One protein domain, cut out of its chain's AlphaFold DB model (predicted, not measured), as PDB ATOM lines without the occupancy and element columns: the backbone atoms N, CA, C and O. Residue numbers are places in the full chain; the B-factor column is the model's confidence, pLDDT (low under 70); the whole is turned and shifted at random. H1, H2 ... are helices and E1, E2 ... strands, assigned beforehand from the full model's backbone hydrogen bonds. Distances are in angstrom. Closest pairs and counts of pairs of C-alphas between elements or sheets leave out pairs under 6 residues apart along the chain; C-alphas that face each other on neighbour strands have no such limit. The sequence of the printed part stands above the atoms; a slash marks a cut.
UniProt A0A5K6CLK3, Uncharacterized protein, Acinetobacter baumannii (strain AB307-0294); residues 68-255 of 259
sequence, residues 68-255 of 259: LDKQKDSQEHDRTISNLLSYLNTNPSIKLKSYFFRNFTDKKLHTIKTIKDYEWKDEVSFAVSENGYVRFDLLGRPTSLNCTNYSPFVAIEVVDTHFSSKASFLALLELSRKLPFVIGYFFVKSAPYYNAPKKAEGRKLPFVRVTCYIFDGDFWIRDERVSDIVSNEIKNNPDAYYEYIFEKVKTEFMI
ATOM      1  N   LEU A  68      33.718 -58.020  -2.025       88.12
ATOM      2  CA  LEU A  68      32.957 -57.999  -3.270       88.12
ATOM      3  C   LEU A  68      33.809 -58.368  -4.499       88.12
ATOM      4  O   LEU A  68      33.252 -58.865  -5.473       88.12
ATOM      5  N   ASP A  69      35.138 -58.229  -4.434       81.38
ATOM      6  CA  ASP A  69      36.069 -58.655  -5.489       81.38
ATOM      7  C   ASP A  69      36.979 -59.783  -5.001       81.38
ATOM      8  O   ASP A  69      38.005 -59.576  -4.355       81.38
ATOM      9  N   LYS A  70      36.587 -61.022  -5.316       72.12
ATOM     10  CA  LYS A  70      37.387 -62.225  -5.061       72.12
ATOM     11  C   LYS A  70      38.039 -62.684  -6.358       72.12
ATOM     12  O   LYS A  70      37.547 -63.603  -7.009       72.12
ATOM     13  N   GLN A  71      39.118 -62.024  -6.752       78.81
ATOM     14  CA  GLN A  71      39.879 -62.383  -7.947       78.81
ATOM     15  C   GLN A  71      41.355 -62.565  -7.594       78.81
ATOM     16  O   GLN A  71      41.803 -62.144  -6.531       78.81
ATOM     17  N   LYS A  72      42.083 -63.303  -8.437       80.94
ATOM     18  CA  LYS A  72      43.508 -63.568  -8.235       80.94
ATOM     19  C   LYS A  72      44.328 -62.642  -9.123       80.94
ATOM     20  O   LYS A  72      44.189 -62.686 -10.349       80.94
ATOM     21  N   ASP A  73      45.220 -61.897  -8.495       85.81
ATOM     22  CA  ASP A  73      46.080 -60.935  -9.170       85.81
ATOM     23  C   ASP A  73      47.300 -61.585  -9.829       85.81
ATOM     24  O   ASP A  73      47.695 -62.721  -9.533       85.81
ATOM     25  N   SER A  74      47.872 -60.866 -10.796       89.94
ATOM     26  CA  SER A  74      49.102 -61.255 -11.482       89.94
ATOM     27  C   SER A  74      50.326 -60.636 -10.796       89.94
ATOM     28  O   SER A  74      50.233 -59.630 -10.105       89.94
ATOM     29  N   GLN A  75      51.522 -61.162 -11.063       92.25
ATOM     30  CA  GLN A  75      52.749 -60.535 -10.549       92.25
ATOM     31  C   GLN A  75      52.973 -59.109 -11.084       92.25
ATOM     32  O   GLN A  75      53.596 -58.285 -10.416       92.25
ATOM     33  N   GLU A  76      52.498 -58.807 -12.297       91.94
ATOM     34  CA  GLU A  76      52.666 -57.473 -12.884       91.94
ATOM     35  C   GLU A  76      51.710 -56.456 -12.247       91.94
ATOM     36  O   GLU A  76      52.062 -55.281 -12.106       91.94
ATOM     37  N   HIS A  77      50.535 -56.912 -11.809       93.69
ATOM     38  CA  HIS A  77      49.609 -56.132 -10.997       93.69
ATOM     39  C   HIS A  77      50.284 -55.664  -9.698       93.69
ATOM     40  O   HIS A  77      50.457 -54.460  -9.493       93.69
ATOM     41  N   ASP A  78      50.812 -56.598  -8.903       94.25
ATOM     42  CA  ASP A  78      51.451 -56.307  -7.609       94.25
ATOM     43  C   ASP A  78      52.681 -55.400  -7.760       94.25
ATOM     44  O   ASP A  78      52.922 -54.464  -6.984       94.25
ATOM     45  N   ARG A  79      53.461 -55.631  -8.824       95.25
ATOM     46  CA  ARG A  79      54.594 -54.774  -9.177       95.25
ATOM     47  C   ARG A  79      54.138 -53.354  -9.510       95.25
ATOM     48  O   ARG A  79      54.805 -52.388  -9.131       95.25
ATOM     49  N   THR A  80      53.027 -53.210 -10.230       95.25
ATOM     50  CA  THR A  80      52.459 -51.907 -10.589       95.25
ATOM     51  C   THR A  80      51.971 -51.160  -9.351       95.25
ATOM     52  O   THR A  80      52.316 -49.984  -9.206       95.25
ATOM     53  N   ILE A  81      51.273 -51.837  -8.433       96.19
ATOM     54  CA  ILE A  81      50.863 -51.286  -7.130       96.19
ATOM     55  C   ILE A  81      52.080 -50.760  -6.374       96.19
ATOM     56  O   ILE A  81      52.130 -49.581  -6.028       96.19
ATOM     57  N   SER A  82      53.107 -51.597  -6.205       96.94
ATOM     58  CA  SER A  82      54.330 -51.238  -5.476       96.94
ATOM     59  C   SER A  82      55.020 -50.001  -6.072       96.94
ATOM     60  O   SER A  82      55.426 -49.080  -5.356       96.94
ATOM     61  N   ASN A  83      55.120 -49.942  -7.404       95.81
ATOM     62  CA  ASN A  83      55.723 -48.812  -8.113       95.81
ATOM     63  C   ASN A  83      54.903 -47.523  -7.959       95.81
ATOM     64  O   ASN A  83      55.472 -46.447  -7.753       95.81
ATOM     65  N   LEU A  84      53.576 -47.621  -8.074       96.81
ATOM     66  CA  LEU A  84      52.677 -46.485  -7.895       96.81
ATOM     67  C   LEU A  84      52.711 -45.991  -6.450       96.81
ATOM     68  O   LEU A  84      52.898 -44.796  -6.251       96.81
ATOM     69  N   LEU A  85      52.638 -46.874  -5.454       97.50
ATOM     70  CA  LEU A  85      52.717 -46.506  -4.040       97.50
ATOM     71  C   LEU A  85      54.012 -45.752  -3.722       97.50
ATOM     72  O   LEU A  85      53.976 -44.679  -3.121       97.50
ATOM     73  N   SER A  86      55.154 -46.269  -4.185       96.94
ATOM     74  CA  SER A  86      56.453 -45.604  -4.027       96.94
ATOM     75  C   SER A  86      56.463 -44.212  -4.670       96.94
ATOM     76  O   SER A  86      56.892 -43.228  -4.054       96.94
ATOM     77  N   TYR A  87      55.918 -44.094  -5.885       96.12
ATOM     78  CA  TYR A  87      55.774 -42.811  -6.567       96.12
ATOM     79  C   TYR A  87      54.876 -41.841  -5.785       96.12
ATOM     80  O   TYR A  87      55.245 -40.680  -5.621       96.12
ATOM     81  N   LEU A  88      53.728 -42.291  -5.280       96.38
ATOM     82  CA  LEU A  88      52.783 -41.468  -4.523       96.38
ATOM     83  C   LEU A  88      53.402 -40.977  -3.207       96.38
ATOM     84  O   LEU A  88      53.364 -39.783  -2.928       96.38
ATOM     85  N   ASN A  89      54.062 -41.860  -2.456       95.12
ATOM     86  CA  ASN A  89      54.712 -41.518  -1.186       95.12
ATOM     87  C   ASN A  89      55.914 -40.579  -1.354       95.12
ATOM     88  O   ASN A  89      56.174 -39.742  -0.494       95.12
ATOM     89  N   THR A  90      56.632 -40.666  -2.478       94.69
ATOM     90  CA  THR A  90      57.756 -39.760  -2.771       94.69
ATOM     91  C   THR A  90      57.286 -38.353  -3.164       94.69
ATOM     92  O   THR A  90      58.061 -37.398  -3.111       94.69
ATOM     93  N   ASN A  91      56.024 -38.193  -3.577       93.31
ATOM     94  CA  ASN A  91      55.493 -36.932  -4.082       93.31
ATOM     95  C   ASN A  91      54.320 -36.446  -3.204       93.31
ATOM     96  O   ASN A  91      53.167 -36.752  -3.503       93.31
ATOM     97  N   PRO A  92      54.569 -35.614  -2.172       89.25
ATOM     98  CA  PRO A  92      53.533 -35.182  -1.222       89.25
ATOM     99  C   PRO A  92      52.452 -34.288  -1.848       89.25
ATOM    100  O   PRO A  92      51.365 -34.132  -1.293       89.25
ATOM    101  N   SER A  93      52.735 -33.696  -3.012       94.06
ATOM    102  CA  SER A  93      51.744 -32.986  -3.813       94.06
ATOM    103  C   SER A  93      51.792 -33.452  -5.260       94.06
ATOM    104  O   SER A  93      52.784 -33.251  -5.961       94.06
ATOM    105  N   ILE A  94      50.693 -34.050  -5.715       95.44
ATOM    106  CA  ILE A  94      50.519 -34.532  -7.084       95.44
ATOM    107  C   ILE A  94      49.185 -34.059  -7.648       95.44
ATOM    108  O   ILE A  94      48.278 -33.626  -6.936       95.44
ATOM    109  N   LYS A  95      49.028 -34.186  -8.961       95.44
ATOM    110  CA  LYS A  95      47.722 -34.075  -9.612       95.44
ATOM    111  C   LYS A  95      47.264 -35.437 -10.115       95.44
ATOM    112  O   LYS A  95      48.037 -36.142 -10.752       95.44
ATOM    113  N   LEU A  96      46.000 -35.768  -9.903       95.62
ATOM    114  CA  LEU A  96      45.307 -36.778 -10.687       95.62
ATOM    115  C   LEU A  96      44.722 -36.091 -11.921       95.62
ATOM    116  O   LEU A  96      44.038 -35.068 -11.814       95.62
ATOM    117  N   LYS A  97      45.043 -36.605 -13.105       94.56
ATOM    118  CA  LYS A  97      44.685 -35.982 -14.382       94.56
ATOM    119  C   LYS A  97      44.051 -36.971 -15.341       94.56
ATOM    120  O   LYS A  97      44.358 -38.156 -15.295       94.56
ATOM    121  N   SER A  98      43.293 -36.441 -16.290       92.31
ATOM    122  CA  SER A  98      42.915 -37.156 -17.505       92.31
ATOM    123  C   SER A  98      43.191 -36.311 -18.743       92.31
ATOM    124  O   SER A  98      43.538 -35.128 -18.642       92.31
ATOM    125  N   TYR A  99      43.093 -36.922 -19.920       87.06
ATOM    126  CA  TYR A  99      43.037 -36.146 -21.152       87.06
ATOM    127  C   TYR A  99      41.644 -35.545 -21.337       87.06
ATOM    128  O   TYR A  99      40.660 -36.089 -20.862       87.06
ATOM    129  N   PHE A 100      41.607 -34.412 -22.019       79.88
ATOM    130  CA  PHE A 100      40.424 -33.703 -22.484       79.88
ATOM    131  C   PHE A 100      40.642 -33.414 -23.966       79.88
ATOM    132  O   PHE A 100      41.753 -33.007 -24.342       79.88
ATOM    133  N   PHE A 101      39.625 -33.621 -24.798       69.50
ATOM    134  CA  PHE A 101      39.724 -33.404 -26.241       69.50
ATOM    135  C   PHE A 101      38.807 -32.256 -26.657       69.50
ATOM    136  O   PHE A 101      37.612 -32.437 -26.871       69.50
ATOM    137  N   ARG A 102      39.370 -31.053 -26.839       57.72
ATOM    138  CA  ARG A 102      38.598 -29.944 -27.419       57.72
ATOM    139  C   ARG A 102      38.497 -30.168 -28.927       57.72
ATOM    140  O   ARG A 102      39.523 -30.241 -29.596       57.72
ATOM    141  N   ASN A 103      37.280 -30.257 -29.460       57.31
ATOM    142  CA  ASN A 103      37.017 -30.371 -30.902       57.31
ATOM    143  C   ASN A 103      37.750 -31.546 -31.589       57.31
ATOM    144  O   ASN A 103      38.176 -31.414 -32.733       57.31
ATOM    145  N   PHE A 104      37.930 -32.675 -30.892       57.75
ATOM    146  CA  PHE A 104      38.570 -33.909 -31.392       57.75
ATOM    147  C   PHE A 104      40.048 -33.809 -31.827       57.75
ATOM    148  O   PHE A 104      40.665 -34.836 -32.099       57.75
ATOM    149  N   THR A 105      40.651 -32.617 -31.839       56.75
ATOM    150  CA  THR A 105      42.032 -32.388 -32.303       56.75
ATOM    151  C   THR A 105      42.956 -31.847 -31.209       56.75
ATOM    152  O   THR A 105      44.130 -32.221 -31.160       56.75
ATOM    153  N   ASP A 106      42.439 -31.051 -30.269       61.88
ATOM    154  CA  ASP A 106      43.239 -30.445 -29.201       61.88
ATOM    155  C   ASP A 106      43.253 -31.316 -27.941       61.88
ATOM    156  O   ASP A 106      42.375 -31.242 -27.074       61.88
ATOM    157  N   LYS A 107      44.315 -32.113 -27.806       76.31
ATOM    158  CA  LYS A 107      44.592 -32.926 -26.620       76.31
ATOM    159  C   LYS A 107      45.158 -32.064 -25.490       76.31
ATOM    160  O   LYS A 107      46.316 -31.645 -25.533       76.31
ATOM    161  N   LYS A 108      44.374 -31.842 -24.432       84.06
ATOM    162  CA  LYS A 108      44.808 -31.135 -23.213       84.06
ATOM    163  C   LYS A 108      44.758 -32.041 -21.991       84.06
ATOM    164  O   LYS A 108      44.020 -33.015 -21.949       84.06
ATOM    165  N   LEU A 109      45.578 -31.736 -20.989       87.69
ATOM    166  CA  LEU A 109      45.536 -32.417 -19.694       87.69
ATOM    167  C   LEU A 109      44.597 -31.663 -18.753       87.69
ATOM    168  O   LEU A 109      44.912 -30.545 -18.337       87.69
ATOM    169  N   HIS A 110      43.488 -32.295 -18.386       90.44
ATOM    170  CA  HIS A 110      42.567 -31.810 -17.369       90.44
ATOM    171  C   HIS A 110      42.962 -32.348 -15.988       90.44
ATOM    172  O   HIS A 110      43.477 -33.459 -15.862       90.44
ATOM    173  N   THR A 111      42.771 -31.543 -14.943       93.00
ATOM    174  CA  THR A 111      43.049 -31.963 -13.563       93.00
ATOM    175  C   THR A 111      41.753 -32.411 -12.916       93.00
ATOM    176  O   THR A 111      40.930 -31.561 -12.606       93.00
ATOM    177  N   ILE A 112      41.626 -33.716 -12.671       94.25
ATOM    178  CA  ILE A 112      40.521 -34.286 -11.892       94.25
ATOM    179  C   ILE A 112      40.659 -33.806 -10.448       94.25
ATOM    180  O   ILE A 112      39.747 -33.213  -9.877       94.25
ATOM    181  N   LYS A 113      41.850 -34.007  -9.861       94.69
ATOM    182  CA  LYS A 113      42.116 -33.593  -8.487       94.69
ATOM    183  C   LYS A 113      43.552 -33.165  -8.248       94.69
ATOM    184  O   LYS A 113      44.481 -33.702  -8.840       94.69
ATOM    185  N   THR A 114      43.740 -32.186  -7.368       95.00
ATOM    186  CA  THR A 114      45.051 -31.919  -6.765       95.00
ATOM    187  C   THR A 114      45.063 -32.589  -5.404       95.00
ATOM    188  O   THR A 114      44.184 -32.323  -4.591       95.00
ATOM    189  N   ILE A 115      46.031 -33.473  -5.201       94.94
ATOM    190  CA  ILE A 115      46.185 -34.294  -4.009       94.94
ATOM    191  C   ILE A 115      47.401 -33.742  -3.284       94.94
ATOM    192  O   ILE A 115      48.491 -33.674  -3.857       94.94
ATOM    193  N   LYS A 116      47.199 -33.272  -2.059       93.81
ATOM    194  CA  LYS A 116      48.242 -32.638  -1.264       93.81
ATOM    195  C   LYS A 116      48.153 -33.158   0.159       93.81
ATOM    196  O   LYS A 116      47.074 -33.104   0.739       93.81
ATOM    197  N   ASP A 117      49.280 -33.626   0.681       92.38
ATOM    198  CA  ASP A 117      49.419 -34.108   2.055       92.38
ATOM    199  C   ASP A 117      48.468 -35.289   2.334       92.38
ATOM    200  O   ASP A 117      47.629 -35.247   3.237       92.38
ATOM    201  N   TYR A 118      48.561 -36.330   1.499       95.69
ATOM    202  CA  TYR A 118      47.788 -37.568   1.635       95.69
ATOM    203  C   TYR A 118      48.658 -38.693   2.181       95.69
ATOM    204  O   TYR A 118      49.822 -38.821   1.807       95.69
ATOM    205  N   GLU A 119      48.055 -39.544   3.003       95.94
ATOM    206  CA  GLU A 119      48.614 -40.844   3.356       95.94
ATOM    207  C   GLU A 119      48.100 -41.890   2.374       95.94
ATOM    208  O   GLU A 119      46.886 -42.043   2.221       95.94
ATOM    209  N   TRP A 120      49.024 -42.610   1.740       97.50
ATOM    210  CA  TRP A 120      48.721 -43.692   0.814       97.50
ATOM    211  C   TRP A 120      49.056 -45.040   1.433       97.50
ATOM    212  O   TRP A 120      50.120 -45.213   2.031       97.50
ATOM    213  N   LYS A 121      48.151 -45.997   1.256       97.69
ATOM    214  CA  LYS A 121      48.363 -47.401   1.599       97.69
ATOM    215  C   LYS A 121      47.827 -48.294   0.494       97.69
ATOM    216  O   LYS A 121      46.883 -47.913  -0.199       97.69
ATOM    217  N   ASP A 122      48.441 -49.450   0.350       97.00
ATOM    218  CA  ASP A 122      47.978 -50.537  -0.490       97.00
ATOM    219  C   ASP A 122      47.025 -51.472   0.256       97.00
ATOM    220  O   ASP A 122      46.955 -51.472   1.490       97.00
ATOM    221  N   GLU A 123      46.264 -52.247  -0.514       93.19
ATOM    222  CA  GLU A 123      45.469 -53.371  -0.018       93.19
ATOM    223  C   GLU A 123      44.438 -53.006   1.079       93.19
ATOM    224  O   GLU A 123      44.117 -53.802   1.979       93.19
ATOM    225  N   VAL A 124      43.889 -51.790   1.010       94.75
ATOM    226  CA  VAL A 124      43.041 -51.216   2.061       94.75
ATOM    227  C   VAL A 124      41.603 -51.697   1.926       94.75
ATOM    228  O   VAL A 124      40.898 -51.351   0.980       94.75
ATOM    229  N   SER A 125      41.126 -52.442   2.923       95.06
ATOM    230  CA  SER A 125      39.715 -52.834   3.008       95.06
ATOM    231  C   SER A 125      38.841 -51.649   3.416       95.06
ATOM    232  O   SER A 125      39.072 -51.019   4.449       95.06
ATOM    233  N   PHE A 126      37.811 -51.368   2.623       94.31
ATOM    234  CA  PHE A 126      36.891 -50.259   2.828       94.31
ATOM    235  C   PHE A 126      35.446 -50.736   2.687       94.31
ATOM    236  O   PHE A 126      35.059 -51.318   1.674       94.31
ATOM    237  N   ALA A 127      34.625 -50.494   3.709       93.75
ATOM    238  CA  ALA A 127      33.207 -50.834   3.664       93.75
ATOM    239  C   ALA A 127      32.477 -49.922   2.668       93.75
ATOM    240  O   ALA A 127      32.430 -48.708   2.856       93.75
ATOM    241  N   VAL A 128      31.896 -50.512   1.623       93.00
ATOM    242  CA  VAL A 128      31.211 -49.773   0.546       93.00
ATOM    243  C   VAL A 128      29.693 -49.946   0.590       93.00
ATOM    244  O   VAL A 128      28.955 -49.135   0.038       93.00
ATOM    245  N   SER A 129      29.208 -50.977   1.283       87.69
ATOM    246  CA  SER A 129      27.787 -51.217   1.516       87.69
ATOM    247  C   SER A 129      27.559 -51.881   2.877       87.69
ATOM    248  O   SER A 129      28.496 -52.152   3.635       87.69
ATOM    249  N   GLU A 130      26.299 -52.136   3.227       81.25
ATOM    250  CA  GLU A 130      25.960 -52.909   4.428       81.25
ATOM    251  C   GLU A 130      26.450 -54.357   4.345       81.25
ATOM    252  O   GLU A 130      26.839 -54.920   5.363       81.25
ATOM    253  N   ASN A 131      26.492 -54.912   3.133       78.81
ATOM    254  CA  ASN A 131      26.739 -56.332   2.890       78.81
ATOM    255  C   ASN A 131      28.164 -56.615   2.397       78.81
ATOM    256  O   ASN A 131      28.570 -57.771   2.306       78.81
ATOM    257  N   GLY A 132      28.942 -55.579   2.068       89.94
ATOM    258  CA  GLY A 132      30.231 -55.782   1.426       89.94
ATOM    259  C   GLY A 132      31.263 -54.689   1.647       89.94
ATOM    260  O   GLY A 132      30.961 -53.532   1.959       89.94
ATOM    261  N   TYR A 133      32.510 -55.097   1.465       94.69
ATOM    262  CA  TYR A 133      33.671 -54.227   1.387       94.69
ATOM    263  C   TYR A 133      34.418 -54.478   0.077       94.69
ATOM    264  O   TYR A 133      34.322 -55.554  -0.511       94.69
ATOM    265  N   VAL A 134      35.164 -53.471  -0.362       95.00
ATOM    266  CA  VAL A 134      36.147 -53.586  -1.445       95.00
ATOM    267  C   VAL A 134      37.526 -53.437  -0.820       95.00
ATOM    268  O   VAL A 134      37.702 -52.658   0.120       95.00
ATOM    269  N   ARG A 135      38.496 -54.210  -1.301       95.25
ATOM    270  CA  ARG A 135      39.905 -54.029  -0.957       95.25
ATOM    271  C   ARG A 135      40.544 -53.214  -2.072       95.25
ATOM    272  O   ARG A 135      40.790 -53.763  -3.132       95.25
ATOM    273  N   PHE A 136      40.750 -51.923  -1.834       96.69
ATOM    274  CA  PHE A 136      41.373 -51.050  -2.825       96.69
ATOM    275  C   PHE A 136      42.848 -51.405  -2.992       96.69
ATOM    276  O   PHE A 136      43.549 -51.585  -1.988       96.69
ATOM    277  N   ASP A 137      43.329 -51.404  -4.231       96.81
ATOM    278  CA  ASP A 137      44.745 -51.639  -4.526       96.81
ATOM    279  C   ASP A 137      45.618 -50.548  -3.925       96.81
ATOM    280  O   ASP A 137      46.642 -50.825  -3.307       96.81
ATOM    281  N   LEU A 138      45.186 -49.294  -4.080       98.06
ATOM    282  CA  LEU A 138      45.783 -48.122  -3.459       98.06
ATOM    283  C   LEU A 138      44.685 -47.183  -2.982       98.06
ATOM    284  O   LEU A 138      43.862 -46.734  -3.778       98.06
ATOM    285  N   LEU A 139      44.726 -46.807  -1.705       97.94
ATOM    286  CA  LEU A 139      43.843 -45.801  -1.130       97.94
ATOM    287  C   LEU A 139      44.649 -44.670  -0.493       97.94
ATOM    288  O   LEU A 139      45.474 -44.876   0.398       97.94
ATOM    289  N   GLY A 140      44.363 -43.458  -0.948       96.75
ATOM    290  CA  GLY A 140      44.864 -42.206  -0.420       96.75
ATOM    291  C   GLY A 140      43.790 -41.495   0.392       96.75
ATOM    292  O   GLY A 140      42.689 -41.240  -0.106       96.75
ATOM    293  N   ARG A 141      44.131 -41.101   1.620       95.19
ATOM    294  CA  ARG A 141      43.292 -40.224   2.449       95.19
ATOM    295  C   ARG A 141      44.014 -38.914   2.761       95.19
ATOM    296  O   ARG A 141      45.225 -38.944   2.989       95.19
ATOM    297  N   PRO A 142      43.303 -37.782   2.851       94.19
ATOM    298  CA  PRO A 142      43.907 -36.559   3.359       94.19
ATOM    299  C   PRO A 142      44.390 -36.749   4.809       94.19
ATOM    300  O   PRO A 142      43.730 -37.403   5.622       94.19
ATOM    301  N   THR A 143      45.544 -36.167   5.139       92.38
ATOM    302  CA  THR A 143      46.076 -36.140   6.518       92.38
ATOM    303  C   THR A 143      45.218 -35.273   7.435       92.38
ATOM    304  O   THR A 143      44.952 -35.645   8.578       92.38
ATOM    305  N   SER A 144      44.710 -34.146   6.922       86.81
ATOM    306  CA  SER A 144      43.609 -33.435   7.562       86.81
ATOM    307  C   SER A 144      42.402 -34.367   7.558       86.81
ATOM    308  O   SER A 144      41.932 -34.720   6.485       86.81
ATOM    309  N   LEU A 145      41.858 -34.743   8.711       82.94
ATOM    310  CA  LEU A 145      40.712 -35.666   8.807       82.94
ATOM    311  C   LEU A 145      39.425 -35.174   8.094       82.94
ATOM    312  O   LEU A 145      38.406 -35.858   8.099       82.94
ATOM    313  N   ASN A 146      39.468 -34.001   7.460       85.62
ATOM    314  CA  ASN A 146      38.439 -33.458   6.585       85.62
ATOM    315  C   ASN A 146      38.285 -34.296   5.305       85.62
ATOM    316  O   ASN A 146      39.175 -34.300   4.455       85.62
ATOM    317  N   CYS A 147      37.110 -34.897   5.119       86.06
ATOM    318  CA  CYS A 147      36.684 -35.495   3.856       86.06
ATOM    319  C   CYS A 147      35.684 -34.555   3.171       86.06
ATOM    320  O   CYS A 147      34.527 -34.454   3.574       86.06
ATOM    321  N   THR A 148      36.144 -33.802   2.173       92.50
ATOM    322  CA  THR A 148      35.320 -32.820   1.444       92.50
ATOM    323  C   THR A 148      35.580 -32.922  -0.049       92.50
ATOM    324  O   THR A 148      36.568 -33.514  -0.471       92.50
ATOM    325  N   ASN A 149      34.778 -32.245  -0.870       90.81
ATOM    326  CA  ASN A 149      35.067 -32.147  -2.301       90.81
ATOM    327  C   ASN A 149      36.438 -31.530  -2.591       90.81
ATOM    328  O   ASN A 149      36.972 -31.784  -3.662       90.81
ATOM    329  N   TYR A 150      37.043 -30.758  -1.675       91.56
ATOM    330  CA  TYR A 150      38.412 -30.242  -1.814       91.56
ATOM    331  C   TYR A 150      39.484 -31.266  -1.433       91.56
ATOM    332  O   TYR A 150      40.521 -31.299  -2.097       91.56
ATOM    333  N   SER A 151      39.180 -32.133  -0.470       93.38
ATOM    334  CA  SER A 151      40.055 -33.182   0.060       93.38
ATOM    335  C   SER A 151      39.298 -34.522   0.120       93.38
ATOM    336  O   SER A 151      38.911 -34.947   1.208       93.38
ATOM    337  N   PRO A 152      38.988 -35.148  -1.033       95.94
ATOM    338  CA  PRO A 152      38.250 -36.407  -1.088       95.94
ATOM    339  C   PRO A 152      39.163 -37.591  -0.772       95.94
ATOM    340  O   PRO A 152      40.386 -37.471  -0.859       95.94
ATOM    341  N   PHE A 153      38.591 -38.762  -0.517       97.19
ATOM    342  CA  PHE A 153      39.351 -39.998  -0.702       97.19
ATOM    343  C   PHE A 153      39.724 -40.161  -2.178       97.19
ATOM    344  O   PHE A 153      38.970 -39.770  -3.076       97.19
ATOM    345  N   VAL A 154      40.901 -40.725  -2.435       97.69
ATOM    346  CA  VAL A 154      41.328 -41.065  -3.792       97.69
ATOM    347  C   VAL A 154      41.823 -42.497  -3.799       97.69
ATOM    348  O   VAL A 154      42.787 -42.802  -3.109       97.69
ATOM    349  N   ALA A 155      41.193 -43.357  -4.588       98.19
ATOM    350  CA  ALA A 155      41.683 -44.701  -4.854       98.19
ATOM    351  C   ALA A 155      42.282 -44.802  -6.259       98.19
ATOM    352  O   ALA A 155      41.907 -44.048  -7.165       98.19
ATOM    353  N   ILE A 156      43.215 -45.735  -6.435       97.81
ATOM    354  CA  ILE A 156      43.695 -46.168  -7.745       97.81
ATOM    355  C   ILE A 156      43.569 -47.688  -7.799       97.81
ATOM    356  O   ILE A 156      44.271 -48.363  -7.060       97.81
ATOM    357  N   GLU A 157      42.716 -48.177  -8.694       97.31
ATOM    358  CA  GLU A 157      42.500 -49.598  -8.980       97.31
ATOM    359  C   GLU A 157      43.348 -49.999 -10.187       97.31
ATOM    360  O   GLU A 157      43.240 -49.393 -11.261       97.31
ATOM    361  N   VAL A 158      44.215 -50.988 -10.031       95.44
ATOM    362  CA  VAL A 158      45.104 -51.482 -11.078       95.44
ATOM    363  C   VAL A 158      44.382 -52.571 -11.867       95.44
ATOM    364  O   VAL A 158      43.954 -53.590 -11.355       95.44
ATOM    365  N   VAL A 159      44.251 -52.370 -13.176       94.12
ATOM    366  CA  VAL A 159      43.506 -53.285 -14.051       94.12
ATOM    367  C   VAL A 159      44.486 -54.014 -14.959       94.12
ATOM    368  O   VAL A 159      45.097 -53.406 -15.844       94.12
ATOM    369  N   ASP A 160      44.621 -55.326 -14.774       89.88
ATOM    370  CA  ASP A 160      45.472 -56.180 -15.617       89.88
ATOM    371  C   ASP A 160      44.698 -57.331 -16.273       89.88
ATOM    372  O   ASP A 160      44.459 -57.343 -17.491       89.88
ATOM    373  N   THR A 161      44.315 -58.329 -15.477       86.62
ATOM    374  CA  THR A 161      43.607 -59.522 -15.958       86.62
ATOM    375  C   THR A 161      42.097 -59.352 -15.900       86.62
ATOM    376  O   THR A 161      41.394 -59.920 -16.733       86.62
ATOM    377  N   HIS A 162      41.611 -58.535 -14.973       90.19
ATOM    378  CA  HIS A 162      40.200 -58.340 -14.701       90.19
ATOM    379  C   HIS A 162      39.902 -56.891 -14.332       90.19
ATOM    380  O   HIS A 162      40.780 -56.153 -13.895       90.19
ATOM    381  N   PHE A 163      38.651 -56.504 -14.550       94.62
ATOM    382  CA  PHE A 163      38.062 -55.262 -14.063       94.62
ATOM    383  C   PHE A 163      37.259 -55.547 -12.783       94.62
ATOM    384  O   PHE A 163      36.996 -56.717 -12.479       94.62
ATOM    385  N   SER A 164      36.846 -54.498 -12.061       94.38
ATOM    386  CA  SER A 164      35.964 -54.627 -10.894       94.38
ATOM    387  C   SER A 164      34.731 -55.457 -11.244       94.38
ATOM    388  O   SER A 164      34.115 -55.244 -12.293       94.38
ATOM    389  N   SER A 165      34.342 -56.376 -10.362       94.94
ATOM    390  CA  SER A 165      33.084 -57.101 -10.516       94.94
ATOM    391  C   SER A 165      31.899 -56.139 -10.523       94.94
ATOM    392  O   SER A 165      31.960 -55.031  -9.983       94.94
ATOM    393  N   LYS A 166      30.767 -56.592 -11.065       95.94
ATOM    394  CA  LYS A 166      29.519 -55.821 -11.065       95.94
ATOM    395  C   LYS A 166      29.131 -55.321  -9.672       95.94
ATOM    396  O   LYS A 166      28.766 -54.160  -9.514       95.94
ATOM    397  N   ALA A 167      29.226 -56.188  -8.662       94.50
ATOM    398  CA  ALA A 167      28.844 -55.849  -7.295       94.50
ATOM    399  C   ALA A 167      29.728 -54.733  -6.719       94.50
ATOM    400  O   ALA A 167      29.204 -53.748  -6.195       94.50
ATOM    401  N   SER A 168      31.051 -54.852  -6.867       95.69
ATOM    402  CA  SER A 168      31.991 -53.808  -6.457       95.69
ATOM    403  C   SER A 168      31.777 -52.521  -7.234       95.69
ATOM    404  O   SER A 168      31.654 -51.460  -6.633       95.69
ATOM    405  N   PHE A 169      31.676 -52.602  -8.559       97.44
ATOM    406  CA  PHE A 169      31.514 -51.444  -9.427       97.44
ATOM    407  C   PHE A 169      30.289 -50.604  -9.044       97.44
ATOM    408  O   PHE A 169      30.403 -49.398  -8.821       97.44
ATOM    409  N   LEU A 170      29.126 -51.244  -8.887       97.25
ATOM    410  CA  LEU A 170      27.899 -50.557  -8.484       97.25
ATOM    411  C   LEU A 170      28.010 -49.968  -7.070       97.25
ATOM    412  O   LEU A 170      27.546 -48.852  -6.829       97.25
ATOM    413  N   ALA A 171      28.667 -50.673  -6.146       96.69
ATOM    414  CA  ALA A 171      28.914 -50.157  -4.805       96.69
ATOM    415  C   ALA A 171      29.871 -48.950  -4.807       96.69
ATOM    416  O   ALA A 171      29.674 -48.018  -4.031       96.69
ATOM    417  N   LEU A 172      30.870 -48.925  -5.693       97.62
ATOM    418  CA  LEU A 172      31.815 -47.815  -5.847       97.62
ATOM    419  C   LEU A 172      31.168 -46.574  -6.476       97.62
ATOM    420  O   LEU A 172      31.437 -45.458  -6.023       97.62
ATOM    421  N   LEU A 173      30.281 -46.748  -7.464       98.00
ATOM    422  CA  LEU A 173      29.453 -45.649  -7.973       98.00
ATOM    423  C   LEU A 173      28.651 -45.033  -6.827       98.00
ATOM    424  O   LEU A 173      28.775 -43.842  -6.545       98.00
ATOM    425  N   GLU A 174      27.905 -45.862  -6.099       97.19
ATOM    426  CA  GLU A 174      27.075 -45.413  -4.985       97.19
ATOM    427  C   GLU A 174      27.891 -44.745  -3.866       97.19
ATOM    428  O   GLU A 174      27.473 -43.725  -3.310       97.19
ATOM    429  N   LEU A 175      29.081 -45.273  -3.566       96.44
ATOM    430  CA  LEU A 175      30.020 -44.687  -2.614       96.44
ATOM    431  C   LEU A 175      30.445 -43.281  -3.046       96.44
ATOM    432  O   LEU A 175      30.333 -42.345  -2.257       96.44
ATOM    433  N   SER A 176      30.896 -43.122  -4.293       97.56
ATOM    434  CA  SER A 176      31.358 -41.831  -4.826       97.56
ATOM    435  C   SER A 176      30.243 -40.793  -4.973       97.56
ATOM    436  O   SER A 176      30.511 -39.594  -4.981       97.56
ATOM    437  N   ARG A 177      28.985 -41.243  -5.071       96.81
ATOM    438  CA  ARG A 177      27.797 -40.382  -5.062       96.81
ATOM    439  C   ARG A 177      27.517 -39.806  -3.674       96.81
ATOM    440  O   ARG A 177      26.998 -38.702  -3.548       96.81
ATOM    441  N   LYS A 178      27.810 -40.581  -2.626       95.12
ATOM    442  CA  LYS A 178      27.499 -40.253  -1.225       95.12
ATOM    443  C   LYS A 178      28.651 -39.584  -0.486       95.12
ATOM    444  O   LYS A 178      28.410 -38.812   0.439       95.12
ATOM    445  N   LEU A 179      29.887 -39.902  -0.854       95.12
ATOM    446  CA  LEU A 179      31.099 -39.403  -0.217       95.12
ATOM    447  C   LEU A 179      32.019 -38.763  -1.259       95.12
ATOM    448  O   LEU A 179      32.122 -39.286  -2.367       95.12
ATOM    449  N   PRO A 180      32.755 -37.691  -0.905       95.81
ATOM    450  CA  PRO A 180      33.828 -37.173  -1.742       95.81
ATOM    451  C   PRO A 180      34.891 -38.251  -1.979       95.81
ATOM    452  O   PRO A 180      35.764 -38.489  -1.142       95.81
ATOM    453  N   PHE A 181      34.796 -38.920  -3.125       97.44
ATOM    454  CA  PHE A 181      35.614 -40.074  -3.466       97.44
ATOM    455  C   PHE A 181      35.886 -40.084  -4.971       97.44
ATOM    456  O   PHE A 181      34.964 -39.985  -5.779       97.44
ATOM    457  N   VAL A 182      37.157 -40.203  -5.348       98.12
ATOM    458  CA  VAL A 182      37.582 -40.410  -6.739       98.12
ATOM    459  C   VAL A 182      38.258 -41.771  -6.840       98.12
ATOM    460  O   VAL A 182      39.203 -42.022  -6.099       98.12
ATOM    461  N   ILE A 183      37.823 -42.638  -7.752       98.50
ATOM    462  CA  ILE A 183      38.483 -43.931  -8.002       98.50
ATOM    463  C   ILE A 183      39.043 -43.927  -9.420       98.50
ATOM    464  O   ILE A 183      38.279 -43.923 -10.377       98.50
ATOM    465  N   GLY A 184      40.364 -43.886  -9.582       97.81
ATOM    466  CA  GLY A 184      41.014 -43.954 -10.892       97.81
ATOM    467  C   GLY A 184      41.354 -45.387 -11.294       97.81
ATOM    468  O   GLY A 184      41.882 -46.127 -10.478       97.81
ATOM    469  N   TYR A 185      41.138 -45.758 -12.556       97.06
ATOM    470  CA  TYR A 185      41.517 -47.075 -13.078       97.06
ATOM    471  C   TYR A 185      42.839 -47.013 -13.855       97.06
ATOM    472  O   TYR A 185      42.978 -46.272 -14.835       97.06
ATOM    473  N   PHE A 186      43.820 -47.808 -13.428       96.06
ATOM    474  CA  PHE A 186      45.164 -47.890 -13.991       96.06
ATOM    475  C   PHE A 186      45.370 -49.209 -14.755       96.06
ATOM    476  O   PHE A 186      45.830 -50.210 -14.224       96.06
ATOM    477  N   PHE A 187      45.059 -49.194 -16.048       94.25
ATOM    478  CA  PHE A 187      45.273 -50.300 -16.989       94.25
ATOM    479  C   PHE A 187      46.762 -50.585 -17.245       94.25
ATOM    480  O   PHE A 187      47.453 -49.753 -17.847       94.25
ATOM    481  N   VAL A 188      47.232 -51.771 -16.848       90.25
ATOM    482  CA  VAL A 188      48.629 -52.227 -16.974       90.25
ATOM    483  C   VAL A 188      49.026 -52.422 -18.438       90.25
ATOM    484  O   VAL A 188      49.998 -51.835 -18.914       90.25
ATOM    485  N   LYS A 189      48.231 -53.188 -19.198       85.75
ATOM    486  CA  LYS A 189      48.539 -53.585 -20.590       85.75
ATOM    487  C   LYS A 189      48.618 -52.429 -21.583       85.75
ATOM    488  O   LYS A 189      49.206 -52.575 -22.656       85.75
ATOM    489  N   SER A 190      48.041 -51.288 -21.230       80.88
ATOM    490  CA  SER A 190      47.984 -50.101 -22.082       80.88
ATOM    491  C   SER A 190      48.745 -48.915 -21.486       80.88
ATOM    492  O   SER A 190      48.657 -47.790 -21.992       80.88
ATOM    493  N   ALA A 191      49.519 -49.136 -20.422       76.75
ATOM    494  CA  ALA A 191      50.498 -48.171 -19.948       76.75
ATOM    495  C   ALA A 191      51.699 -48.105 -20.924       76.75
ATOM    496  O   ALA A 191      52.119 -49.126 -21.464       76.75
ATOM    497  N   PRO A 192      52.278 -46.917 -21.193       78.81
ATOM    498  CA  PRO A 192      51.948 -45.614 -20.628       78.81
ATOM    499  C   PRO A 192      50.937 -44.813 -21.475       78.81
ATOM    500  O   PRO A 192      50.881 -43.586 -21.357       78.81
ATOM    501  N   TYR A 193      50.215 -45.441 -22.410       76.69
ATOM    502  CA  TYR A 193      49.377 -44.737 -23.388       76.69
ATOM    503  C   TYR A 193      48.115 -44.154 -22.747       76.69
ATOM    504  O   TYR A 193      47.852 -42.956 -22.888       76.69
ATOM    505  N   TYR A 194      47.405 -44.966 -21.961       77.44
ATOM    506  CA  TYR A 194      46.221 -44.531 -21.219       77.44
ATOM    507  C   TYR A 194      46.583 -44.003 -19.835       77.44
ATOM    508  O   TYR A 194      46.267 -42.858 -19.518       77.44
ATOM    509  N   ASN A 195      47.451 -44.695 -19.096       83.75
ATOM    510  CA  ASN A 195      47.802 -44.299 -17.729       83.75
ATOM    511  C   ASN A 195      49.307 -44.141 -17.559       83.75
ATOM    512  O   ASN A 195      50.068 -44.881 -18.170       83.75
ATOM    513  N   ALA A 196      49.751 -43.153 -16.786       84.75
ATOM    514  CA  ALA A 196      51.173 -42.991 -16.486       84.75
ATOM    515  C   ALA A 196      51.399 -42.086 -15.266       84.75
ATOM    516  O   ALA A 196      50.860 -40.972 -15.253       84.75
ATOM    517  N   PRO A 197      52.257 -42.478 -14.306       87.50
ATOM    518  CA  PRO A 197      52.908 -41.512 -13.437       87.50
ATOM    519  C   PRO A 197      53.878 -40.661 -14.269       87.50
ATOM    520  O   PRO A 197      54.606 -41.155 -15.135       87.50
ATOM    521  N   LYS A 198      53.881 -39.352 -14.038       88.75
ATOM    522  CA  LYS A 198      54.704 -38.378 -14.759       88.75
ATOM    523  C   LYS A 198      55.414 -37.481 -13.761       88.75
ATOM    524  O   LYS A 198      54.791 -36.885 -12.883       88.75
ATOM    525  N   LYS A 199      56.739 -37.402 -13.874       87.12
ATOM    526  CA  LYS A 199      57.552 -36.528 -13.022       87.12
ATOM    527  C   LYS A 199      57.222 -35.058 -13.295       87.12
ATOM    528  O   LYS A 199      56.688 -34.712 -14.349       87.12
ATOM    529  N   ALA A 200      57.536 -34.211 -12.324       81.81
ATOM    530  CA  ALA A 200      57.516 -32.768 -12.503       81.81
ATOM    531  C   ALA A 200      58.451 -32.353 -13.651       81.81
ATOM    532  O   ALA A 200      59.572 -32.847 -13.752       81.81
ATOM    533  N   GLU A 201      58.000 -31.413 -14.480       76.88
ATOM    534  CA  GLU A 201      58.837 -30.727 -15.466       76.88
ATOM    535  C   GLU A 201      58.850 -29.232 -15.128       76.88
ATOM    536  O   GLU A 201      57.806 -28.564 -15.134       76.88
ATOM    537  N   GLY A 202      60.029 -28.702 -14.794       79.25
ATOM    538  CA  GLY A 202      60.195 -27.318 -14.353       79.25
ATOM    539  C   GLY A 202      59.398 -27.015 -13.079       79.25
ATOM    540  O   GLY A 202      59.535 -27.701 -12.073       79.25
ATOM    541  N   ARG A 203      58.544 -25.983 -13.120       76.44
ATOM    542  CA  ARG A 203      57.707 -25.550 -11.979       76.44
ATOM    543  C   ARG A 203      56.374 -26.310 -11.851       76.44
ATOM    544  O   ARG A 203      55.530 -25.927 -11.044       76.44
ATOM    545  N   LYS A 204      56.118 -27.327 -12.682       85.75
ATOM    546  CA  LYS A 204      54.844 -28.068 -12.673       85.75
ATOM    547  C   LYS A 204      54.866 -29.173 -11.620       85.75
ATOM    548  O   LYS A 204      55.867 -29.859 -11.476       85.75
ATOM    549  N   LEU A 205      53.729 -29.403 -10.962       88.94
ATOM    550  CA  LEU A 205      53.576 -30.552 -10.070       88.94
ATOM    551  C   LEU A 205      53.636 -31.887 -10.842       88.94
ATOM    552  O   LEU A 205      53.133 -31.952 -11.975       88.94
ATOM    553  N   PRO A 206      54.186 -32.945 -10.218       93.94
ATOM    554  CA  PRO A 206      54.065 -34.314 -10.709       93.94
ATOM    555  C   PRO A 206      52.588 -34.730 -10.806       93.94
ATOM    556  O   PRO A 206      51.708 -34.137 -10.172       93.94
ATOM    557  N   PHE A 207      52.282 -35.719 -11.645       94.31
ATOM    558  CA  PHE A 207      50.907 -36.182 -11.812       94.31
ATOM    559  C   PHE A 207      50.796 -37.662 -12.164       94.31
ATOM    560  O   PHE A 207      51.641 -38.207 -12.869       94.31
ATOM    561  N   VAL A 208      49.694 -38.279 -11.747       95.00
ATOM    562  CA  VAL A 208      49.227 -39.562 -12.277       95.00
ATOM    563  C   VAL A 208      48.134 -39.267 -13.294       95.00
ATOM    564  O   VAL A 208      47.186 -38.533 -13.005       95.00
ATOM    565  N   ARG A 209      48.279 -39.797 -14.508       93.62
ATOM    566  CA  ARG A 209      47.209 -39.759 -15.507       93.62
ATOM    567  C   ARG A 209      46.411 -41.054 -15.453       93.62
ATOM    568  O   ARG A 209      47.027 -42.114 -15.546       93.62
ATOM    569  N   VAL A 210      45.089 -40.935 -15.389       94.75
ATOM    570  CA  VAL A 210      44.128 -42.031 -15.559       94.75
ATOM    571  C   VAL A 210      43.158 -41.696 -16.691       94.75
ATOM    572  O   VAL A 210      42.712 -40.551 -16.811       94.75
ATOM    573  N   THR A 211      42.862 -42.663 -17.556       93.00
ATOM    574  CA  THR A 211      41.868 -42.480 -18.629       93.00
ATOM    575  C   THR A 211      40.452 -42.694 -18.116       93.00
ATOM    576  O   THR A 211      39.573 -41.920 -18.474       93.00
ATOM    577  N   CYS A 212      40.246 -43.696 -17.264       96.31
ATOM    578  CA  CYS A 212      38.933 -44.027 -16.721       96.31
ATOM    579  C   CYS A 212      38.913 -43.809 -15.213       96.31
ATOM    580  O   CYS A 212      39.913 -44.062 -14.537       96.31
ATOM    581  N   TYR A 213      37.791 -43.331 -14.690       97.88
ATOM    582  CA  TYR A 213      37.619 -43.108 -13.258       97.88
ATOM    583  C   TYR A 213      36.142 -43.068 -12.868       97.88
ATOM    584  O   TYR A 213      35.285 -42.765 -13.691       97.88
ATOM    585  N   ILE A 214      35.856 -43.348 -11.600       98.50
ATOM    586  CA  ILE A 214      34.568 -43.075 -10.965       98.50
ATOM    587  C   ILE A 214      34.668 -41.764 -10.192       98.50
ATOM    588  O   ILE A 214      35.621 -41.543  -9.436       98.50
ATOM    589  N   PHE A 215      33.673 -40.901 -10.382       97.56
ATOM    590  CA  PHE A 215      33.506 -39.658  -9.637       97.56
ATOM    591  C   PHE A 215      32.049 -39.188  -9.706       97.56
ATOM    592  O   PHE A 215      31.424 -39.280 -10.763       97.56
ATOM    593  N   ASP A 216      31.527 -38.651  -8.597       96.06
ATOM    594  CA  ASP A 216      30.167 -38.088  -8.511       96.06
ATOM    595  C   ASP A 216      29.060 -39.081  -8.922       96.06
ATOM    596  O   ASP A 216      28.090 -38.751  -9.609       96.06
ATOM    597  N   GLY A 217      29.231 -40.347  -8.535       97.56
ATOM    598  CA  GLY A 217      28.266 -41.401  -8.830       97.56
ATOM    599  C   GLY A 217      28.256 -41.897 -10.270       97.56
ATOM    600  O   GLY A 217      27.363 -42.664 -10.616       97.56
ATOM    601  N   ASP A 218      29.218 -41.487 -11.097       98.19
ATOM    602  CA  ASP A 218      29.305 -41.883 -12.502       98.19
ATOM    603  C   ASP A 218      30.657 -42.466 -12.866       98.19
ATOM    604  O   ASP A 218      31.671 -42.219 -12.205       98.19
ATOM    605  N   PHE A 219      30.669 -43.174 -13.991       98.44
ATOM    606  CA  PHE A 219      31.893 -43.540 -14.670       98.44
ATOM    607  C   PHE A 219      32.246 -42.494 -15.720       98.44
ATOM    608  O   PHE A 219      31.407 -42.030 -16.493       98.44
ATOM    609  N   TRP A 220      33.522 -42.157 -15.769       97.12
ATOM    610  CA  TRP A 220      34.074 -41.184 -16.688       97.12
ATOM    611  C   TRP A 220      35.113 -41.855 -17.566       97.12
ATOM    612  O   TRP A 220      36.001 -42.561 -17.081       97.12
ATOM    613  N   ILE A 221      35.033 -41.578 -18.862       94.06
ATOM    614  CA  ILE A 221      36.080 -41.905 -19.822       94.06
ATOM    615  C   ILE A 221      36.628 -40.576 -20.304       94.06
ATOM    616  O   ILE A 221      35.999 -39.878 -21.093       94.06
ATOM    617  N   ARG A 222      37.824 -40.227 -19.831       91.56
ATOM    618  CA  ARG A 222      38.453 -38.927 -20.073       91.56
ATOM    619  C   ARG A 222      37.607 -37.785 -19.502       91.56
ATOM    620  O   ARG A 222      37.536 -37.611 -18.286       91.56
ATOM    621  N   ASP A 223      37.003 -36.999 -20.374       88.06
ATOM    622  CA  ASP A 223      36.133 -35.866 -20.101       88.06
ATOM    623  C   ASP A 223      34.651 -36.165 -20.354       88.06
ATOM    624  O   ASP A 223      33.810 -35.296 -20.145       88.06
ATOM    625  N   GLU A 224      34.326 -37.393 -20.758       91.62
ATOM    626  CA  GLU A 224      32.967 -37.830 -21.056       91.62
ATOM    627  C   GLU A 224      32.386 -38.580 -19.851       91.62
ATOM    628  O   GLU A 224      32.888 -39.639 -19.457       91.62
ATOM    629  N   ARG A 225      31.317 -38.026 -19.269       95.62
ATOM    630  CA  ARG A 225      30.481 -38.707 -18.275       95.62
ATOM    631  C   ARG A 225      29.624 -39.737 -19.004       95.62
ATOM    632  O   ARG A 225      28.862 -39.376 -19.902       95.62
ATOM    633  N   VAL A 226      29.735 -41.016 -18.647       96.81
ATOM    634  CA  VAL A 226      29.061 -42.085 -19.401       96.81
ATOM    635  C   VAL A 226      27.540 -41.920 -19.366       96.81
ATOM    636  O   VAL A 226      26.888 -42.122 -20.389       96.81
ATOM    637  N   SER A 227      26.965 -41.461 -18.250       96.56
ATOM    638  CA  SER A 227      25.522 -41.199 -18.154       96.56
ATOM    639  C   SER A 227      24.965 -40.164 -19.130       96.56
ATOM    640  O   SER A 227      23.744 -40.071 -19.261       96.56
ATOM    641  N   ASP A 228      25.822 -39.339 -19.730       96.19
ATOM    642  CA  ASP A 228      25.408 -38.247 -20.617       96.19
ATOM    643  C   ASP A 228      25.415 -38.680 -22.089       96.19
ATOM    644  O   ASP A 228      24.843 -37.996 -22.936       96.19
ATOM    645  N   ILE A 229      26.041 -39.822 -22.392       95.06
ATOM    646  CA  ILE A 229      26.202 -40.340 -23.758       95.06
ATOM    647  C   ILE A 229      25.409 -41.624 -24.018       95.06
ATOM    648  O   ILE A 229      25.196 -41.986 -25.175       95.06
ATOM    649  N   VAL A 230      24.980 -42.330 -22.969       96.69
ATOM    650  CA  VAL A 230      24.145 -43.534 -23.094       96.69
ATOM    651  C   VAL A 230      22.658 -43.188 -23.058       96.69
ATOM    652  O   VAL A 230      22.257 -42.125 -22.586       96.69
ATOM    653  N   SER A 231      21.818 -44.102 -23.545       97.38
ATOM    654  CA  SER A 231      20.369 -43.918 -23.501       97.38
ATOM    655  C   SER A 231      19.829 -43.977 -22.065       97.38
ATOM    656  O   SER A 231      20.459 -44.539 -21.160       97.38
ATOM    657  N   ASN A 232      18.629 -43.431 -21.849       96.19
ATOM    658  CA  ASN A 232      17.976 -43.467 -20.539       96.19
ATOM    659  C   ASN A 232      17.691 -44.903 -20.068       96.19
ATOM    660  O   ASN A 232      17.703 -45.158 -18.867       96.19
ATOM    661  N   GLU A 233      17.461 -45.843 -20.989       96.75
ATOM    662  CA  GLU A 233      17.263 -47.259 -20.671       96.75
ATOM    663  C   GLU A 233      18.527 -47.884 -20.070       96.75
ATOM    664  O   GLU A 233      18.430 -48.611 -19.085       96.75
ATOM    665  N   ILE A 234      19.709 -47.570 -20.620       97.31
ATOM    666  CA  ILE A 234      20.992 -48.040 -20.078       97.31
ATOM    667  C   ILE A 234      21.280 -47.333 -18.752       97.31
ATOM    668  O   ILE A 234      21.539 -47.991 -17.752       97.31
ATOM    669  N   LYS A 235      21.186 -45.999 -18.721       95.56
ATOM    670  CA  LYS A 235      21.477 -45.178 -17.534       95.56
ATOM    671  C   LYS A 235      20.681 -45.596 -16.296       95.56
ATOM    672  O   LYS A 235      21.224 -45.610 -15.198       95.56
ATOM    673  N   ASN A 236      19.397 -45.910 -16.468       95.44
ATOM    674  CA  ASN A 236      18.497 -46.228 -15.358       95.44
ATOM    675  C   ASN A 236      18.466 -47.725 -15.004       95.44
ATOM    676  O   ASN A 236      17.738 -48.114 -14.090       95.44
ATOM    677  N   ASN A 237      19.238 -48.565 -15.700       97.69
ATOM    678  CA  ASN A 237      19.358 -49.989 -15.419       97.69
ATOM    679  C   ASN A 237      20.802 -50.309 -14.987       97.69
ATOM    680  O   ASN A 237      21.684 -50.389 -15.841       97.69
ATOM    681  N   PRO A 238      21.059 -50.528 -13.682       96.88
ATOM    682  CA  PRO A 238      22.406 -50.770 -13.161       96.88
ATOM    683  C   PRO A 238      23.148 -51.930 -13.830       96.88
ATOM    684  O   PRO A 238      24.352 -51.832 -14.061       96.88
ATOM    685  N   ASP A 239      22.438 -53.008 -14.171       97.75
ATOM    686  CA  ASP A 239      23.037 -54.155 -14.849       97.75
ATOM    687  C   ASP A 239      23.449 -53.777 -16.273       97.75
ATOM    688  O   ASP A 239      24.602 -53.966 -16.649       97.75
ATOM    689  N   ALA A 240      22.544 -53.166 -17.044       97.94
ATOM    690  CA  ALA A 240      22.849 -52.735 -18.409       97.94
ATOM    691  C   ALA A 240      23.964 -51.677 -18.449       97.94
ATOM    692  O   ALA A 240      24.810 -51.701 -19.344       97.94
ATOM    693  N   TYR A 241      23.984 -50.765 -17.474       98.44
ATOM    694  CA  TYR A 241      25.020 -49.746 -17.331       98.44
ATOM    695  C   TYR A 241      26.394 -50.369 -17.050       98.44
ATOM    696  O   TYR A 241      27.373 -50.008 -17.705       98.44
ATOM    697  N   TYR A 242      26.467 -51.341 -16.132       98.44
ATOM    698  CA  TYR A 242      27.701 -52.084 -15.880       98.44
ATOM    699  C   TYR A 242      28.172 -52.843 -17.123       98.44
ATOM    700  O   TYR A 242      29.329 -52.692 -17.504       98.44
ATOM    701  N   GLU A 243      27.297 -53.609 -17.781       98.12
ATOM    702  CA  GLU A 243      27.676 -54.398 -18.963       98.12
ATOM    703  C   GLU A 243      28.190 -53.503 -20.102       98.12
ATOM    704  O   GLU A 243      29.208 -53.809 -20.724       98.12
ATOM    705  N   TYR A 244      27.549 -52.348 -20.326       97.81
ATOM    706  CA  TYR A 244      28.017 -51.355 -21.295       97.81
ATOM    707  C   TYR A 244      29.451 -50.891 -20.991       97.81
ATOM    708  O   TYR A 244      30.308 -50.871 -21.878       97.81
ATOM    709  N   ILE A 245      29.730 -50.530 -19.735       97.81
ATOM    710  CA  ILE A 245      31.052 -50.047 -19.315       97.81
ATOM    711  C   ILE A 245      32.086 -51.159 -19.377       97.81
ATOM    712  O   ILE A 245      33.184 -50.933 -19.882       97.81
ATOM    713  N   PHE A 246      31.743 -52.344 -18.882       97.06
ATOM    714  CA  PHE A 246      32.634 -53.491 -18.861       97.06
ATOM    715  C   PHE A 246      33.092 -53.850 -20.273       97.06
ATOM    716  O   PHE A 246      34.296 -53.936 -20.518       97.06
ATOM    717  N   GLU A 247      32.166 -53.965 -21.229       95.94
ATOM    718  CA  GLU A 247      32.518 -54.269 -22.617       95.94
ATOM    719  C   GLU A 247      33.350 -53.149 -23.257       95.94
ATOM    720  O   GLU A 247      34.352 -53.428 -23.920       95.94
ATOM    721  N   LYS A 248      33.035 -51.875 -22.989       94.25
ATOM    722  CA  LYS A 248      33.837 -50.743 -23.480       94.25
ATOM    723  C   LYS A 248      35.256 -50.751 -22.906       94.25
ATOM    724  O   LYS A 248      36.230 -50.591 -23.637       94.25
ATOM    725  N   VAL A 249      35.398 -50.998 -21.605       93.88
ATOM    726  CA  VAL A 249      36.698 -51.068 -20.929       93.88
ATOM    727  C   VAL A 249      37.531 -52.236 -21.433       93.88
ATOM    728  O   VAL A 249      38.711 -52.077 -21.758       93.88
ATOM    729  N   LYS A 250      36.908 -53.405 -21.538       92.50
ATOM    730  CA  LYS A 250      37.538 -54.630 -22.011       92.50
ATOM    731  C   LYS A 250      38.049 -54.484 -23.440       92.50
ATOM    732  O   LYS A 250      39.176 -54.889 -23.716       92.50
ATOM    733  N   THR A 251      37.254 -53.890 -24.327       90.88
ATOM    734  CA  THR A 251      37.592 -53.738 -25.750       90.88
ATOM    735  C   THR A 251      38.590 -52.608 -26.012       90.88
ATOM    736  O   THR A 251      39.486 -52.776 -26.836       90.88
ATOM    737  N   GLU A 252      38.496 -51.478 -25.306       89.19
ATOM    738  CA  GLU A 252      39.329 -50.299 -25.591       89.19
ATOM    739  C   GLU A 252      40.597 -50.205 -24.728       89.19
ATOM    740  O   GLU A 252      41.630 -49.717 -25.200       89.19
ATOM    741  N   PHE A 253      40.539 -50.647 -23.464       89.31
ATOM    742  CA  PHE A 253      41.573 -50.349 -22.459       89.31
ATOM    743  C   PHE A 253      42.281 -51.573 -21.878       89.31
ATOM    744  O   PHE A 253      43.356 -51.421 -21.306       89.31
ATOM    745  N   MET A 254      41.720 -52.776 -22.014       88.38
ATOM    746  CA  MET A 254      42.359 -54.009 -21.524       88.38
ATOM    747  C   MET A 254      43.097 -54.794 -22.619       88.38
ATOM    748  O   MET A 254      43.763 -55.793 -22.329       88.38
ATOM    749  N   ILE A 255      43.026 -54.340 -23.873       82.06
ATOM    750  CA  ILE A 255      43.772 -54.916 -24.997       82.06
ATOM    751  C   ILE A 255      45.141 -54.232 -25.115       82.06
ATOM    752  O   ILE A 255      45.285 -53.015 -24.952       82.06
TER     753      ILE A 255
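Overview. This is residues 68 to 255 of the 259 residues of an uncharacterized protein of Acinetobacter baumannii (strain AB307-0294) (UniProt A0A5K6CLK3). A twisted sheet of six strands runs through the middle and curls round helix H2, with helix H1 packed on its other face. A smaller sheet, E2 E1 E8 E7, crosses it partly face to face as a sandwich, and its long hairpin E1 and E2 reaches away from the body; H3, H4 and H5 gather beyond the E10 edge. The 188 printed residues hold five named helices and ten named strands, in the order H1 E1 E2 E3 E4 E5 H2 E6 E7 E8 E9 E10 H3 H4 H5, class mixed. Both sheets are mixed, the larger in the order E3 E4 E5 E6 E9 E10. The whole is compact, with a radius of gyration of the C-alphas of 15.8 A and spans of 47 by 43 by 35 A.

Along the chain. Find C-alpha 75 at (52.749, -60.535, -10.549); from there H1 runs to residue 90, 22.7 A. Next come E1, residues 93 to 102, 27.2 A, and E2, 106 to 116, 28.5 A. E2 runs on into E3, 118 to 127, at 86 degrees; E3 bends by 97 degrees at residue 122, and E4, 132 to 142, by 92 degrees at 137. Then follow E5, 153 to 159, H2, 166 to 178, 18.5 A, and E6, 181 to 187. Short strands come next: E7, 196 to 198, E8, 207 to 209, E9, 212 to 215, and E10, 218 to 221. After H3, 226 to 229, and H4, 232 to 235, H5 runs from 238 to C-alpha 252 at (39.329, -50.299, -25.591), 21.0 A.

Arrangement. In the larger sheet, E3 E4 E5 is a meander, each strand the antiparallel neighbour of the one before; look at N 121 and O 139, 3.0 A, and N 140 and O 154, 2.8 A. E5, H2, E6 is a strand-helix-strand unit, two parallel strands joined through a helix by a right-handed crossover; N 155 and O 182 are 2.8 A apart. H1 is on this sheet at a height of 8.3 A; H2 and H5 on one face and H1 on the other make three layers. H2 and H5 touch, about perpendicular at 74 degrees, closest at the C-alphas of Lys 166 and Tyr 242, 6.4 A. H3 only grazes the sheet with residues 226 to 228, and H4 touches H5 only at the corner. In the other sheet, E1 and E8 are parallel neighbours, with N 97 and O 208 within hydrogen-bond range at 2.9 A. Every O i to N i+4 pair is within hydrogen-bond range in H1, H2 and H5; H3 and H4 are too short for one.

Size, cuts and confidence. The C-alphas of Gly 202 and Glu 233 are farthest apart, 47.8 A. The printed part has no cut, and no link is long. Mean pLDDT of the printed part is 91.6; residues 101 to 106 are under 70.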